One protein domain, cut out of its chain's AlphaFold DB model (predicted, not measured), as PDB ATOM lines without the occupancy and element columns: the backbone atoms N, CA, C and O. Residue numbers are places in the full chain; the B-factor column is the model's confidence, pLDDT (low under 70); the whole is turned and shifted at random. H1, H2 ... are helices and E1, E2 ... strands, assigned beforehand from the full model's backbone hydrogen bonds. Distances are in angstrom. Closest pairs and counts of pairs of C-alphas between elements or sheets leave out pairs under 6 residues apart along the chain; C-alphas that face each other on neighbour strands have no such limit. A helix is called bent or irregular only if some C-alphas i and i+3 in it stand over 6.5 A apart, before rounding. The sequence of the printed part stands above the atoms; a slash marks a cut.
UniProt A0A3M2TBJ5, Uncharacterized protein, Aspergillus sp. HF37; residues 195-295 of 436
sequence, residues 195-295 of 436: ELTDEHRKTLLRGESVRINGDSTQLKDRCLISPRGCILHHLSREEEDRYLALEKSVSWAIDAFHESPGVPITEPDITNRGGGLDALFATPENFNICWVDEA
ATOM      1  N   GLU A 195      22.248 -11.463  22.321       86.81
ATOM      2  CA  GLU A 195      21.640 -10.248  22.860       86.81
ATOM      3  C   GLU A 195      20.894  -9.470  21.766       86.81
ATOM      4  O   GLU A 195      21.458  -9.078  20.739       86.81
ATOM      5  N   LEU A 196      19.604  -9.217  21.992       87.69
ATOM      6  CA  LEU A 196      18.773  -8.367  21.144       87.69
ATOM      7  C   LEU A 196      18.288  -7.137  21.910       87.69
ATOM      8  O   LEU A 196      17.718  -7.242  22.993       87.69
ATOM      9  N   THR A 197      18.455  -5.967  21.298       89.69
ATOM     10  CA  THR A 197      18.003  -4.686  21.844       89.69
ATOM     11  C   THR A 197      16.529  -4.416  21.533       89.69
ATOM     12  O   THR A 197      15.933  -4.993  20.612       89.69
ATOM     13  N   ASP A 198      15.943  -3.440  22.228       88.44
ATOM     14  CA  ASP A 198      14.626  -2.894  21.880       88.44
ATOM     15  C   ASP A 198      14.556  -2.330  20.448       88.44
ATOM     16  O   ASP A 198      13.477  -2.277  19.853       88.44
ATOM     17  N   GLU A 199      15.679  -1.926  19.848       89.81
ATOM     18  CA  GLU A 199      15.725  -1.514  18.441       89.81
ATOM     19  C   GLU A 199      15.490  -2.691  17.491       89.81
ATOM     20  O   GLU A 199      14.708  -2.571  16.541       89.81
ATOM     21  N   HIS A 200      16.087  -3.855  17.772       90.62
ATOM     22  CA  HIS A 200      15.812  -5.094  17.039       90.62
ATOM     23  C   HIS A 200      14.339  -5.491  17.187       90.62
ATOM     24  O   HIS A 200      13.680  -5.800  16.193       90.62
ATOM     25  N   ARG A 201      13.782  -5.376  18.399       88.00
ATOM     26  CA  ARG A 201      12.358  -5.628  18.671       88.00
ATOM     27  C   ARG A 201      11.440  -4.721  17.849       88.00
ATOM     28  O   ARG A 201      10.539  -5.209  17.170       88.00
ATOM     29  N   LYS A 202      11.693  -3.406  17.858       89.81
ATOM     30  CA  LYS A 202      10.956  -2.413  17.050       89.81
ATOM     31  C   LYS A 202      11.080  -2.702  15.551       89.81
ATOM     32  O   LYS A 202      10.119  -2.503  14.820       89.81
ATOM     33  N   THR A 203      12.238  -3.175  15.095       91.31
ATOM     34  CA  THR A 203      12.509  -3.509  13.685       91.31
ATOM     35  C   THR A 203      11.708  -4.729  13.225       91.31
ATOM     36  O   THR A 203      11.002  -4.649  12.220       91.31
ATOM     37  N   LEU A 204      11.687  -5.801  14.019       89.88
ATOM     38  CA  LEU A 204      10.839  -6.969  13.756       89.88
ATOM     39  C   LEU A 204       9.345  -6.607  13.759       89.88
ATOM     40  O   LEU A 204       8.611  -7.020  12.866       89.88
ATOM     41  N   LEU A 205       8.900  -5.761  14.696       87.62
ATOM     42  CA  LEU A 205       7.515  -5.266  14.750       87.62
ATOM     43  C   LEU A 205       7.124  -4.365  13.560       87.62
ATOM     44  O   LEU A 205       5.938  -4.250  13.258       87.62
ATOM     45  N   ARG A 206       8.088  -3.757  12.850       89.44
ATOM     46  CA  ARG A 206       7.851  -3.070  11.564       89.44
ATOM     47  C   ARG A 206       7.769  -4.030  10.367       89.44
ATOM     48  O   ARG A 206       7.512  -3.577   9.255       89.44
ATOM     49  N   GLY A 207       7.986  -5.333  10.566       85.94
ATOM     50  CA  GLY A 207       8.084  -6.318   9.486       85.94
ATOM     51  C   GLY A 207       9.430  -6.287   8.750       85.94
ATOM     52  O   GLY A 207       9.515  -6.709   7.595       85.94
ATOM     53  N   GLU A 208      10.486  -5.784   9.393       90.25
ATOM     54  CA  GLU A 208      11.843  -5.735   8.845       90.25
ATOM     55  C   GLU A 208      12.712  -6.853   9.445       90.25
ATOM     56  O   GLU A 208      12.588  -7.205  10.616       90.25
ATOM     57  N   SER A 209      13.608  -7.430   8.640       91.62
ATOM     58  CA  SER A 209      14.519  -8.497   9.077       91.62
ATOM     59  C   SER A 209      15.694  -7.945   9.886       91.62
ATOM     60  O   SER A 209      16.345  -7.001   9.428       91.62
ATOM     61  N   VAL A 210      16.054  -8.594  10.990       92.06
ATOM     62  CA  VAL A 210      17.238  -8.252  11.798       92.06
ATOM     63  C   VAL A 210      18.393  -9.192  11.451       92.06
ATOM     64  O   VAL A 210      18.208 -10.404  11.378       92.06
ATOM     65  N   ARG A 211      19.598  -8.646  11.240       91.94
ATOM     66  CA  ARG A 211      20.821  -9.423  10.973       91.94
ATOM     67  C   ARG A 211      21.843  -9.160  12.064       91.94
ATOM     68  O   ARG A 211      22.383  -8.061  12.143       91.94
ATOM     69  N   ILE A 212      22.131 -10.180  12.856       89.50
ATOM     70  CA  ILE A 212      23.170 -10.156  13.880       89.50
ATOM     71  C   ILE A 212      24.464 -10.689  13.265       89.50
ATOM     72  O   ILE A 212      24.455 -11.704  12.562       89.50
ATOM     73  N   ASN A 213      25.568  -9.973  13.491       83.62
ATOM     74  CA  ASN A 213      26.890 -10.266  12.925       83.62
ATOM     75  C   ASN A 213      26.887 -10.427  11.390       83.62
ATOM     76  O   ASN A 213      27.684 -11.178  10.832       83.62
ATOM     77  N   GLY A 214      26.002  -9.705  10.685       79.44
ATOM     78  CA  GLY A 214      25.783  -9.842   9.235       79.44
ATOM     79  C   GLY A 214      26.988  -9.507   8.343       79.44
ATOM     80  O   GLY A 214      26.957  -9.820   7.146       79.44
ATOM     81  N   ASP A 215      28.038  -8.924   8.925       81.00
ATOM     82  CA  ASP A 215      29.314  -8.589   8.283       81.00
ATOM     83  C   ASP A 215      30.465  -9.519   8.733       81.00
ATOM     84  O   ASP A 215      31.577  -9.420   8.216       81.00
ATOM     85  N   SER A 216      30.210 -10.464   9.656       83.56
ATOM     86  CA  SER A 216      31.195 -11.477  10.054       83.56
ATOM     87  C   SER A 216      31.512 -12.412   8.888       83.56
ATOM     88  O   SER A 216      30.622 -12.898   8.177       83.56
ATOM     89  N   THR A 217      32.804 -12.692   8.722       77.56
ATOM     90  CA  THR A 217      33.332 -13.679   7.772       77.56
ATOM     91  C   THR A 217      33.126 -15.115   8.252       77.56
ATOM     92  O   THR A 217      33.178 -16.041   7.443       77.56
ATOM     93  N   GLN A 218      32.867 -15.319   9.548       79.69
ATOM     94  CA  GLN A 218      32.565 -16.627  10.116       79.69
ATOM     95  C   GLN A 218      31.057 -16.869  10.097       79.69
ATOM     96  O   GLN A 218      30.296 -16.163  10.752       79.69
ATOM     97  N   LEU A 219      30.612 -17.914   9.391       81.62
ATOM     98  CA  LEU A 219      29.193 -18.295   9.373       81.62
ATOM     99  C   LEU A 219      28.676 -18.687  10.769       81.62
ATOM    100  O   LEU A 219      27.493 -18.529  11.052       81.62
ATOM    101  N   LYS A 220      29.553 -19.165  11.659       78.75
ATOM    102  CA  LYS A 220      29.191 -19.584  13.020       78.75
ATOM    103  C   LYS A 220      28.487 -18.482  13.817       78.75
ATOM    104  O   LYS A 220      27.470 -18.763  14.441       78.75
ATOM    105  N   ASP A 221      28.940 -17.240  13.677       79.19
ATOM    106  CA  ASP A 221      28.441 -16.109  14.468       79.19
ATOM    107  C   ASP A 221      27.216 -15.425  13.835       79.19
ATOM    108  O   ASP A 221      26.584 -14.576  14.466       79.19
ATOM    109  N   ARG A 222      26.895 -15.746  12.571       86.75
ATOM    110  CA  ARG A 222      25.829 -15.098  11.793       86.75
ATOM    111  C   ARG A 222      24.458 -15.628  12.190       86.75
ATOM    112  O   ARG A 222      24.214 -16.837  12.139       86.75
ATOM    113  N   CYS A 223      23.541 -14.707  12.474       89.06
ATOM    114  CA  CYS A 223      22.139 -15.013  12.734       89.06
ATOM    115  C   CYS A 223      21.222 -14.013  12.015       89.06
ATOM    116  O   CYS A 223      21.321 -12.801  12.205       89.06
ATOM    117  N   LEU A 224      20.294 -14.528  11.211       91.44
ATOM    118  CA  LEU A 224      19.207 -13.772  10.595       91.44
ATOM    119  C   LEU A 224      17.906 -14.070  11.343       91.44
ATOM    120  O   LEU A 224      17.508 -15.227  11.447       91.44
ATOM    121  N   ILE A 225      17.213 -13.026  11.790       91.31
ATOM    122  CA  ILE A 225      15.838 -13.113  12.282       91.31
ATOM    123  C   ILE A 225      14.926 -12.522  11.208       91.31
ATOM    124  O   ILE A 225      15.038 -11.348  10.840       91.31
ATOM    125  N   SER A 226      14.051 -13.360  10.661       89.31
ATOM    126  CA  SER A 226      13.114 -12.979   9.609       89.31
ATOM    127  C   SER A 226      11.960 -12.127  10.162       89.31
ATOM    128  O   SER A 226      11.661 -12.201  11.357       89.31
ATOM    129  N   PRO A 227      11.248 -11.360   9.312       86.69
ATOM    130  CA  PRO A 227      10.052 -10.615   9.711       86.69
ATOM    131  C   PRO A 227       8.952 -11.470  10.357       86.69
ATOM    132  O   PRO A 227       8.133 -10.946  11.104       86.69
ATOM    133  N   ARG A 228       8.915 -12.780  10.076       82.62
ATOM    134  CA  ARG A 228       7.965 -13.731  10.675       82.62
ATOM    135  C   ARG A 228       8.430 -14.294  12.024       82.62
ATOM    136  O   ARG A 228       7.673 -15.015  12.664       82.62
ATOM    137  N   GLY A 229       9.655 -13.992  12.458       82.81
ATOM    138  CA  GLY A 229      10.279 -14.570  13.654       82.81
ATOM    139  C   GLY A 229      11.014 -15.894  13.415       82.81
ATOM    140  O   GLY A 229      11.385 -16.556  14.383       82.81
ATOM    141  N   CYS A 230      11.252 -16.291  12.159       87.00
ATOM    142  CA  CYS A 230      12.147 -17.411  11.856       87.00
ATOM    143  C   CYS A 230      13.592 -17.009  12.177       87.00
ATOM    144  O   CYS A 230      14.059 -15.975  11.700       87.00
ATOM    145  N   ILE A 231      14.315 -17.827  12.937       87.75
ATOM    146  CA  ILE A 231      15.706 -17.580  13.339       87.75
ATOM    147  C   ILE A 231      16.593 -18.555  12.571       87.75
ATOM    148  O   ILE A 231      16.367 -19.766  12.587       87.75
ATOM    149  N   LEU A 232      17.570 -18.017  11.850       87.25
ATOM    150  CA  LEU A 232      18.374 -18.741  10.878       87.25
ATOM    151  C   LEU A 232      19.852 -18.479  11.144       87.25
ATOM    152  O   LEU A 232      20.368 -17.393  10.878       87.25
ATOM    153  N   HIS A 233      20.532 -19.499  11.652       85.81
ATOM    154  CA  HIS A 233      21.965 -19.465  11.911       85.81
ATOM    155  C   HIS A 233      22.753 -19.950  10.690       85.81
ATOM    156  O   HIS A 233      22.276 -20.780   9.912       85.81
ATOM    157  N   HIS A 234      23.993 -19.480  10.561       84.56
ATOM    158  CA  HIS A 234      24.997 -20.040   9.645       84.56
ATOM    159  C   HIS A 234      24.704 -19.929   8.144       84.56
ATOM    160  O   HIS A 234      25.270 -20.678   7.347       84.56
ATOM    161  N   LEU A 235      23.863 -18.972   7.751       86.50
ATOM    162  CA  LEU A 235      23.637 -18.626   6.349       86.50
ATOM    163  C   LEU A 235      24.698 -17.639   5.844       86.50
ATOM    164  O   LEU A 235      25.111 -16.727   6.565       86.50
ATOM    165  N   SER A 236      25.115 -17.791   4.585       88.06
ATOM    166  CA  SER A 236      25.867 -16.742   3.883       88.06
ATOM    167  C   SER A 236      24.982 -15.517   3.613       88.06
ATOM    168  O   SER A 236      23.752 -15.611   3.610       88.06
ATOM    169  N   ARG A 237      25.580 -14.357   3.308       89.12
ATOM    170  CA  ARG A 237      24.821 -13.135   2.971       89.12
ATOM    171  C   ARG A 237      23.865 -13.356   1.792       89.12
ATOM    172  O   ARG A 237      22.723 -12.903   1.803       89.12
ATOM    173  N   GLU A 238      24.313 -14.115   0.799       89.94
ATOM    174  CA  GLU A 238      23.555 -14.483  -0.396       89.94
ATOM    175  C   GLU A 238      22.468 -15.527  -0.095       89.94
ATOM    176  O   GLU A 238      21.504 -15.651  -0.848       89.94
ATOM    177  N   GLU A 239      22.620 -16.326   0.962       89.06
ATOM    178  CA  GLU A 239      21.597 -17.258   1.452       89.06
ATOM    179  C   GLU A 239      20.527 -16.539   2.271       89.06
ATOM    180  O   GLU A 239      19.345 -16.780   2.036       89.06
ATOM    181  N   GLU A 240      20.918 -15.605   3.141       91.19
ATOM    182  CA  GLU A 240      20.011 -14.686   3.839       91.19
ATOM    183  C   GLU A 240      19.129 -13.918   2.842       91.19
ATOM    184  O   GLU A 240      17.903 -13.929   2.947       91.19
ATOM    185  N   ASP A 241      19.741 -13.290   1.832       92.12
ATOM    186  CA  ASP A 241      19.023 -12.492   0.832       92.12
ATOM    187  C   ASP A 241      18.083 -13.355  -0.023       92.12
ATOM    188  O   ASP A 241      16.945 -12.958  -0.295       92.12
ATOM    189  N   ARG A 242      18.514 -14.569  -0.400       91.06
ATOM    190  CA  ARG A 242      17.654 -15.543  -1.091       91.06
ATOM    191  C   ARG A 242      16.509 -16.024  -0.206       91.06
ATOM    192  O   ARG A 242      15.394 -16.136  -0.712       91.06
ATOM    193  N   TYR A 243      16.745 -16.281   1.080       89.94
ATOM    194  CA  TYR A 243      15.691 -16.674   2.014       89.94
ATOM    195  C   TYR A 243      14.647 -15.564   2.151       89.94
ATOM    196  O   TYR A 243      13.466 -15.823   1.954       89.94
ATOM    197  N   LEU A 244      15.066 -14.317   2.387       91.12
ATOM    198  CA  LEU A 244      14.152 -13.176   2.518       91.12
ATOM    199  C   LEU A 244      13.369 -12.898   1.220       91.12
ATOM    200  O   LEU A 244      12.211 -12.482   1.267       91.12
ATOM    201  N   ALA A 245      13.965 -13.135   0.046       90.69
ATOM    202  CA  ALA A 245      13.260 -13.050  -1.235       90.69
ATOM    203  C   ALA A 245      12.241 -14.192  -1.429       90.69
ATOM    204  O   ALA A 245      11.136 -13.964  -1.936       90.69
ATOM    205  N   LEU A 246      12.579 -15.413  -1.005       87.62
ATOM    206  CA  LEU A 246      11.660 -16.555  -0.989       87.62
ATOM    207  C   LEU A 246      10.503 -16.316  -0.013       87.62
ATOM    208  O   LEU A 246       9.350 -16.428  -0.405       87.62
ATOM    209  N   GLU A 247      10.783 -15.889   1.214       85.12
ATOM    210  CA  GLU A 247       9.778 -15.541   2.219       85.12
ATOM    211  C   GLU A 247       8.794 -14.497   1.675       85.12
ATOM    212  O   GLU A 247       7.586 -14.729   1.692       85.12
ATOM    213  N   LYS A 248       9.284 -13.406   1.068       86.50
ATOM    214  CA  LYS A 248       8.437 -12.381   0.424       86.50
ATOM    215  C   LYS A 248       7.591 -12.919  -0.735       86.50
ATOM    216  O   LYS A 248       6.435 -12.534  -0.871       86.50
ATOM    217  N   SER A 249       8.141 -13.792  -1.581       81.31
ATOM    218  CA  SER A 249       7.423 -14.321  -2.758       81.31
ATOM    219  C   SER A 249       6.442 -15.454  -2.435       81.31
ATOM    220  O   SER A 249       5.461 -15.635  -3.159       81.31
ATOM    221  N   VAL A 250       6.676 -16.188  -1.345       74.38
ATOM    222  CA  VAL A 250       5.882 -17.350  -0.916       74.38
ATOM    223  C   VAL A 250       5.023 -17.036   0.324       74.38
ATOM    224  O   VAL A 250       4.247 -17.889   0.733       74.38
ATOM    225  N   SER A 251       5.070 -15.815   0.883       66.50
ATOM    226  CA  SER A 251       4.278 -15.392   2.063       66.50
ATOM    227  C   SER A 251       2.812 -15.841   1.983       66.50
ATOM    228  O   SER A 251       2.347 -16.585   2.841       66.50
ATOM    229  N   TRP A 252       2.135 -15.512   0.875       60.19
ATOM    230  CA  TRP A 252       0.730 -15.860   0.616       60.19
ATOM    231  C   TRP A 252       0.438 -17.371   0.586       60.19
ATOM    232  O   TRP A 252      -0.690 -17.783   0.840       60.19
ATOM    233  N   ALA A 253       1.430 -18.198   0.247       57.91
ATOM    234  CA  ALA A 253       1.289 -19.648   0.187       57.91
ATOM    235  C   ALA A 253       1.684 -20.310   1.515       57.91
ATOM    236  O   ALA A 253       1.033 -21.264   1.927       57.91
ATOM    237  N   ILE A 254       2.706 -19.799   2.212       56.75
ATOM    238  CA  ILE A 254       3.095 -20.277   3.550       56.75
ATOM    239  C   ILE A 254       1.949 -20.056   4.542       56.75
ATOM    240  O   ILE A 254       1.633 -20.975   5.292       56.75
ATOM    241  N   ASP A 255       1.264 -18.911   4.483       54.88
ATOM    242  CA  ASP A 255       0.096 -18.642   5.332       54.88
ATOM    243  C   ASP A 255      -1.049 -19.642   5.088       54.88
ATOM    244  O   ASP A 255      -1.695 -20.079   6.036       54.88
ATOM    245  N   ALA A 256      -1.240 -20.096   3.843       49.59
ATOM    246  CA  ALA A 256      -2.203 -21.151   3.514       49.59
ATOM    247  C   ALA A 256      -1.743 -22.561   3.950       49.59
ATOM    248  O   ALA A 256      -2.569 -23.420   4.245       49.59
ATOM    249  N   PHE A 257      -0.432 -22.827   4.024       44.53
ATOM    250  CA  PHE A 257       0.100 -24.096   4.543       44.53
ATOM    251  C   PHE A 257       0.210 -24.140   6.079       44.53
ATOM    252  O   PHE A 257       0.357 -25.226   6.642       44.53
ATOM    253  N   HIS A 258       0.075 -22.998   6.762       49.88
ATOM    254  CA  HIS A 258      -0.047 -22.904   8.224       49.88
ATOM    255  C   HIS A 258      -1.413 -23.367   8.770       49.88
ATOM    256  O   HIS A 258      -1.603 -23.396   9.981       49.88
ATOM    257  N   GLU A 259      -2.343 -23.808   7.916       38.03
ATOM    258  CA  GLU A 259      -3.630 -24.407   8.318       38.03
ATOM    259  C   GLU A 259      -3.503 -25.866   8.835       38.03
ATOM    260  O   GLU A 259      -4.488 -26.560   9.079       38.03
ATOM    261  N   SER A 260      -2.274 -26.351   9.055       34.94
ATOM    262  CA  SER A 260      -2.018 -27.486   9.957       34.94
ATOM    263  C   SER A 260      -1.934 -26.955  11.391       34.94
ATOM    264  O   SER A 260      -1.244 -25.959  11.591       34.94
ATOM    265  N   PRO A 261      -2.594 -27.579  12.390       42.09
ATOM    266  CA  PRO A 261      -2.821 -26.959  13.694       42.09
ATOM    267  C   PRO A 261      -1.506 -26.501  14.321       42.09
ATOM    268  O   PRO A 261      -0.628 -27.320  14.601       42.09
ATOM    269  N   GLY A 262      -1.386 -25.185  14.509       48.22
ATOM    270  CA  GLY A 262      -0.227 -24.581  15.147       48.22
ATOM    271  C   GLY A 262      -0.006 -25.200  16.521       48.22
ATOM    272  O   GLY A 262      -0.964 -25.420  17.268       48.22
ATOM    273  N   VAL A 263       1.257 -25.488  16.839       48.06
ATOM    274  CA  VAL A 263       1.659 -25.891  18.190       48.06
ATOM    275  C   VAL A 263       1.134 -24.816  19.150       48.06
ATOM    276  O   VAL A 263       1.388 -23.630  18.909       48.06
ATOM    277  N   PRO A 264       0.328 -25.173  20.167       48.25
ATOM    278  CA  PRO A 264      -0.270 -24.177  21.043       48.25
ATOM    279  C   PRO A 264       0.837 -23.412  21.772       48.25
ATOM    280  O   PRO A 264       1.820 -24.009  22.188       48.25
ATOM    281  N   ILE A 265       0.644 -22.105  21.981       50.78
ATOM    282  CA  ILE A 265       1.631 -21.169  22.571       50.78
ATOM    283  C   ILE A 265       2.173 -21.643  23.943       50.78
ATOM    284  O   ILE A 265       3.220 -21.197  24.400       50.78
ATOM    285  N   THR A 266       1.469 -22.563  24.605       48.91
ATOM    286  CA  THR A 266       1.873 -23.222  25.854       48.91
ATOM    287  C   THR A 266       2.971 -24.282  25.707       48.91
ATOM    288  O   THR A 266       3.572 -24.649  26.712       48.91
ATOM    289  N   GLU A 267       3.213 -24.813  24.507       53.91
ATOM    290  CA  GLU A 267       4.312 -25.741  24.228       53.91
ATOM    291  C   GLU A 267       5.492 -24.975  23.603       53.91
ATOM    292  O   GLU A 267       5.302 -24.256  22.620       53.91
ATOM    293  N   PRO A 268       6.720 -25.104  24.141       55.44
ATOM    294  CA  PRO A 268       7.885 -24.412  23.598       55.44
ATOM    295  C   PRO A 268       8.234 -24.944  22.199       55.44
ATOM    296  O   PRO A 268       8.611 -26.111  22.058       55.44
ATOM    297  N   ASP A 269       8.166 -24.098  21.161       58.19
ATOM    298  CA  ASP A 269       8.653 -24.462  19.820       58.19
ATOM    299  C   ASP A 269      10.186 -24.502  19.802       58.19
ATOM    300  O   ASP A 269      10.852 -23.569  19.370       58.19
ATOM    301  N   ILE A 270      10.750 -25.633  20.219       60.91
ATOM    302  CA  ILE A 270      12.187 -25.932  20.145       60.91
ATOM    303  C   ILE A 270      12.727 -26.048  18.703       60.91
ATOM    304  O   ILE A 270      13.910 -26.312  18.511       60.91
ATOM    305  N   THR A 271      11.874 -25.931  17.677       61.34
ATOM    306  CA  THR A 271      12.248 -26.134  16.266       61.34
ATOM    307  C   THR A 271      12.208 -24.870  15.410       61.34
ATOM    308  O   THR A 271      12.685 -24.915  14.276       61.34
ATOM    309  N   ASN A 272      11.628 -23.776  15.924       67.94
ATOM    310  CA  ASN A 272      11.295 -22.542  15.197       67.94
ATOM    311  C   ASN A 272      10.708 -22.785  13.794       67.94
ATOM    312  O   ASN A 272      11.078 -22.150  12.803       67.94
ATOM    313  N   ARG A 273       9.859 -23.806  13.659       62.31
ATOM    314  CA  ARG A 273       9.604 -24.403  12.343       62.31
ATOM    315  C   ARG A 273       8.539 -23.667  11.539       62.31
ATOM    316  O   ARG A 273       8.559 -23.741  10.310       62.31
ATOM    317  N   GLY A 274       7.613 -22.997  12.220       60.72
ATOM    318  CA  GLY A 274       6.631 -22.114  11.587       60.72
ATOM    319  C   GLY A 274       7.086 -20.654  11.489       60.72
ATOM    320  O   GLY A 274       6.505 -19.888  10.720       60.72
ATOM    321  N   GLY A 275       8.097 -20.262  12.269       68.44
ATOM    322  CA  GLY A 275       8.298 -18.864  12.633       68.44
ATOM    323  C   GLY A 275       7.191 -18.352  13.560       68.44
ATOM    324  O   GLY A 275       6.026 -18.743  13.457       68.44
ATOM    325  N   GLY A 276       7.544 -17.446  14.462       79.56
ATOM    326  CA  GLY A 276       6.556 -16.681  15.209       79.56
ATOM    327  C   GLY A 276       7.206 -15.609  16.063       79.56
ATOM    328  O   GLY A 276       7.922 -15.929  17.011       79.56
ATOM    329  N   LEU A 277       6.919 -14.337  15.770       82.06
ATOM    330  CA  LEU A 277       7.336 -13.225  16.630       82.06
ATOM    331  C   LEU A 277       6.808 -13.406  18.062       82.06
ATOM    332  O   LEU A 277       7.556 -13.199  19.010       82.06
ATOM    333  N   ASP A 278       5.574 -13.892  18.225       80.44
ATOM    334  CA  ASP A 278       4.988 -14.165  19.541       80.44
ATOM    335  C   ASP A 278       5.764 -15.244  20.317       80.44
ATOM    336  O   ASP A 278       6.018 -15.078  21.507       80.44
ATOM    337  N   ALA A 279       6.209 -16.318  19.653       78.69
ATOM    338  CA  ALA A 279       7.004 -17.381  20.276       78.69
ATOM    339  C   ALA A 279       8.425 -16.909  20.641       78.69
ATOM    340  O   ALA A 279       8.930 -17.237  21.718       78.69
ATOM    341  N   LEU A 280       9.041 -16.090  19.781       82.69
ATOM    342  CA  LEU A 280      10.329 -15.429  20.025       82.69
ATOM    343  C   LEU A 280      10.248 -14.406  21.178       82.69
ATOM    344  O   LEU A 280      11.183 -14.292  21.969       82.69
ATOM    345  N   PHE A 281       9.144 -13.668  21.312       82.19
ATOM    346  CA  PHE A 281       8.951 -12.729  22.422       82.19
ATOM    347  C   PHE A 281       8.560 -13.429  23.730       82.19
ATOM    348  O   PHE A 281       8.971 -12.972  24.795       82.19
ATOM    349  N   ALA A 282       7.794 -14.522  23.673       81.00
ATOM    350  CA  ALA A 282       7.376 -15.274  24.856       81.00
ATOM    351  C   ALA A 282       8.477 -16.194  25.405       81.00
ATOM    352  O   ALA A 282       8.586 -16.358  26.619       81.00
ATOM    353  N   THR A 283       9.280 -16.806  24.528       77.06
ATOM    354  CA  THR A 283      10.278 -17.823  24.902       77.06
ATOM    355  C   THR A 283      11.614 -17.676  24.147       77.06
ATOM    356  O   THR A 283      12.044 -18.601  23.458       77.06
ATOM    357  N   PRO A 284      12.312 -16.531  24.271       78.81
ATOM    358  CA  PRO A 284      13.572 -16.274  23.560       78.81
ATOM    359  C   PRO A 284      14.689 -17.270  23.927       78.81
ATOM    360  O   PRO A 284      15.480 -17.659  23.067       78.81
ATOM    361  N   GLU A 285      14.705 -17.756  25.175       78.62
ATOM    362  CA  GLU A 285      15.699 -18.710  25.687       78.62
ATOM    363  C   GLU A 285      15.717 -20.036  24.901       78.62
ATOM    364  O   GLU A 285      16.780 -20.632  24.734       78.62
ATOM    365  N   ASN A 286      14.574 -20.469  24.347       76.69
ATOM    366  CA  ASN A 286      14.479 -21.684  23.521       76.69
ATOM    367  C   ASN A 286      15.296 -21.592  22.221       76.69
ATOM    368  O   ASN A 286      15.603 -22.614  21.612       76.69
ATOM    369  N   PHE A 287      15.634 -20.373  21.795       75.75
ATOM    370  CA  PHE A 287      16.353 -20.080  20.558       75.75
ATOM    371  C   PHE A 287      17.764 -19.525  20.803       75.75
ATOM    372  O   PHE A 287      18.372 -18.965  19.894       75.75
ATOM    373  N   ASN A 288      18.270 -19.654  22.034       79.25
ATOM    374  CA  ASN A 288      19.519 -19.047  22.500       79.25
ATOM    375  C   ASN A 288      19.584 -17.522  22.274       79.25
ATOM    376  O   ASN A 288      20.599 -16.985  21.830       79.25
ATOM    377  N   ILE A 289      18.480 -16.828  22.562       84.38
ATOM    378  CA  ILE A 289      18.346 -15.368  22.483       84.38
ATOM    379  C   ILE A 289      18.013 -14.815  23.871       84.38
ATOM    380  O   ILE A 289      17.276 -15.439  24.637       84.38
ATOM    381  N   CYS A 290      18.492 -13.611  24.172       85.69
ATOM    382  CA  CYS A 290      18.029 -12.814  25.305       85.69
ATOM    383  C   CYS A 290      17.665 -11.389  24.856       85.69
ATOM    384  O   CYS A 290      18.256 -10.836  23.928       85.69
ATOM    385  N   TRP A 291      16.666 -10.790  25.507       85.75
ATOM    386  CA  TRP A 291      16.299  -9.388  25.289       85.75
ATOM    387  C   TRP A 291      17.005  -8.514  26.324       85.75
ATOM    388  O   TRP A 291      16.907  -8.779  27.522       85.75
ATOM    389  N   VAL A 292      17.700  -7.479  25.857       84.56
ATOM    390  CA  VAL A 292      18.407  -6.509  26.698       84.56
ATOM    391  C   VAL A 292      17.645  -5.186  26.672       84.56
ATOM    392  O   VAL A 292      17.650  -4.473  25.666       84.56
ATOM    393  N   ASP A 293      17.003  -4.854  27.794       75.31
ATOM    394  CA  ASP A 293      16.384  -3.543  28.014       75.31
ATOM    395  C   ASP A 293      17.477  -2.457  28.068       75.31
ATOM    396  O   ASP A 293      18.426  -2.569  28.852       75.31
ATOM    397  N   GLU A 294      17.323  -1.351  27.327       59.19
ATOM    398  CA  GLU A 294      18.306  -0.245  27.318       59.19
ATOM    399  C   GLU A 294      18.546   0.369  28.712       59.19
ATOM    400  O   GLU A 294      19.625   0.888  28.994       59.19
ATOM    401  N   ALA A 295      17.575   0.254  29.625       52.06
ATOM    402  CA  ALA A 295      17.717   0.678  31.020       52.06
ATOM    403  C   ALA A 295      18.796  -0.109  31.799       52.06
ATOM    404  O   ALA A 295      19.316   0.393  32.796       52.06
TER     405      ALA A 295
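This is residues 195 to 295 of the 436 residues of an uncharacterized protein of Aspergillus sp. HF37 (UniProt A0A3M2TBJ5). A small antiparallel sheet, E2, E3 and E4, sits in the middle, between the long helix H2 and a group made of H1, H3, H4 and the two-stranded parallel pair E1 and E5. H2 meets the sheet with its residues 237 to 244 and then runs on past it, and the long link of residues 258 to 276 loops from the end of H2 back to H3. The printed part has 101 residues, with four named helices and five named strands in the order E1 H1 E2 E3 E4 H2 H3 H4 E5; the class is mixed, helices and strands. The whole is compact, with a radius of gyration of the C-alphas of 13.7 A and spans of 37 by 33 by 24 A.

E1, residues 195 to 197, begins at C-alpha 195, (21.640, -10.248, 22.860). H1 is residues 198 to 205, 10.3 A long. The short strands E2, residues 210 to 212, E3, residues 223 to 225, and E4, residues 231 to 233, follow. H2, residues 237 to 257, is 27.1 A from C-alpha 237 at (24.821, -13.135, 2.971) to C-alpha 257. It is irregular, with C-alphas 249 and 252 7.7 A apart, and has a kink of 69 degrees near residue 251. H3 is residues 277 to 282, 8.5 A long, and H4 is residues 284 to 287. E5, residues 289 to 292, is 9.8 A long and ends at C-alpha 292, (18.407, -6.509, 26.698).

E2, E3 and E4 form a meander, each strand the antiparallel neighbour of the one before. In the hairpin E2 and E3, N 210 and O 225 are 2.9 A apart; in the hairpin E3 and E4, N 232 and O 224 are 2.8 A apart. H2 only grazes this sheet; the closest C-alphas of E3 and H2, Leu 224 and Glu 240, are 6.9 A apart. H1 only grazes it with its residues 199 to 204, and the C-alphas of His 200 and Val 210 are its closest to E2, at 6.3 A. H1 and H3 are close but not clearly touching, with the C-alphas of Leu 204 and Leu 277 7.7 A apart, at a steep tilt of 44 degrees, opposite ways. H3 and H4 are close but not clearly touching, at 7.6 A between the C-alphas of Leu 280 and Phe 287. The closest C-alphas of H4 and E5, Pro 284 and Cys 290, are 5.9 A apart. E1 and E5 are parallel neighbours, with N 196 and O 290 2.9 A apart. H1 and H2 are apart, and so are H2 and H3. Every O i to N i+4 pair is within hydrogen-bond range in H1 and H3, and 14 of 17 are in H2; H4 is too short for such a pair.

The C-alphas farthest apart, those of Ala 253 and Ala 295, are 40.4 A apart. The printed part has no cut, and the link from H2 to H3, 19 residues, is long. The mean pLDDT of the printed part is 77.0, and residues 251 to 275 and 294 to 295 are under 70.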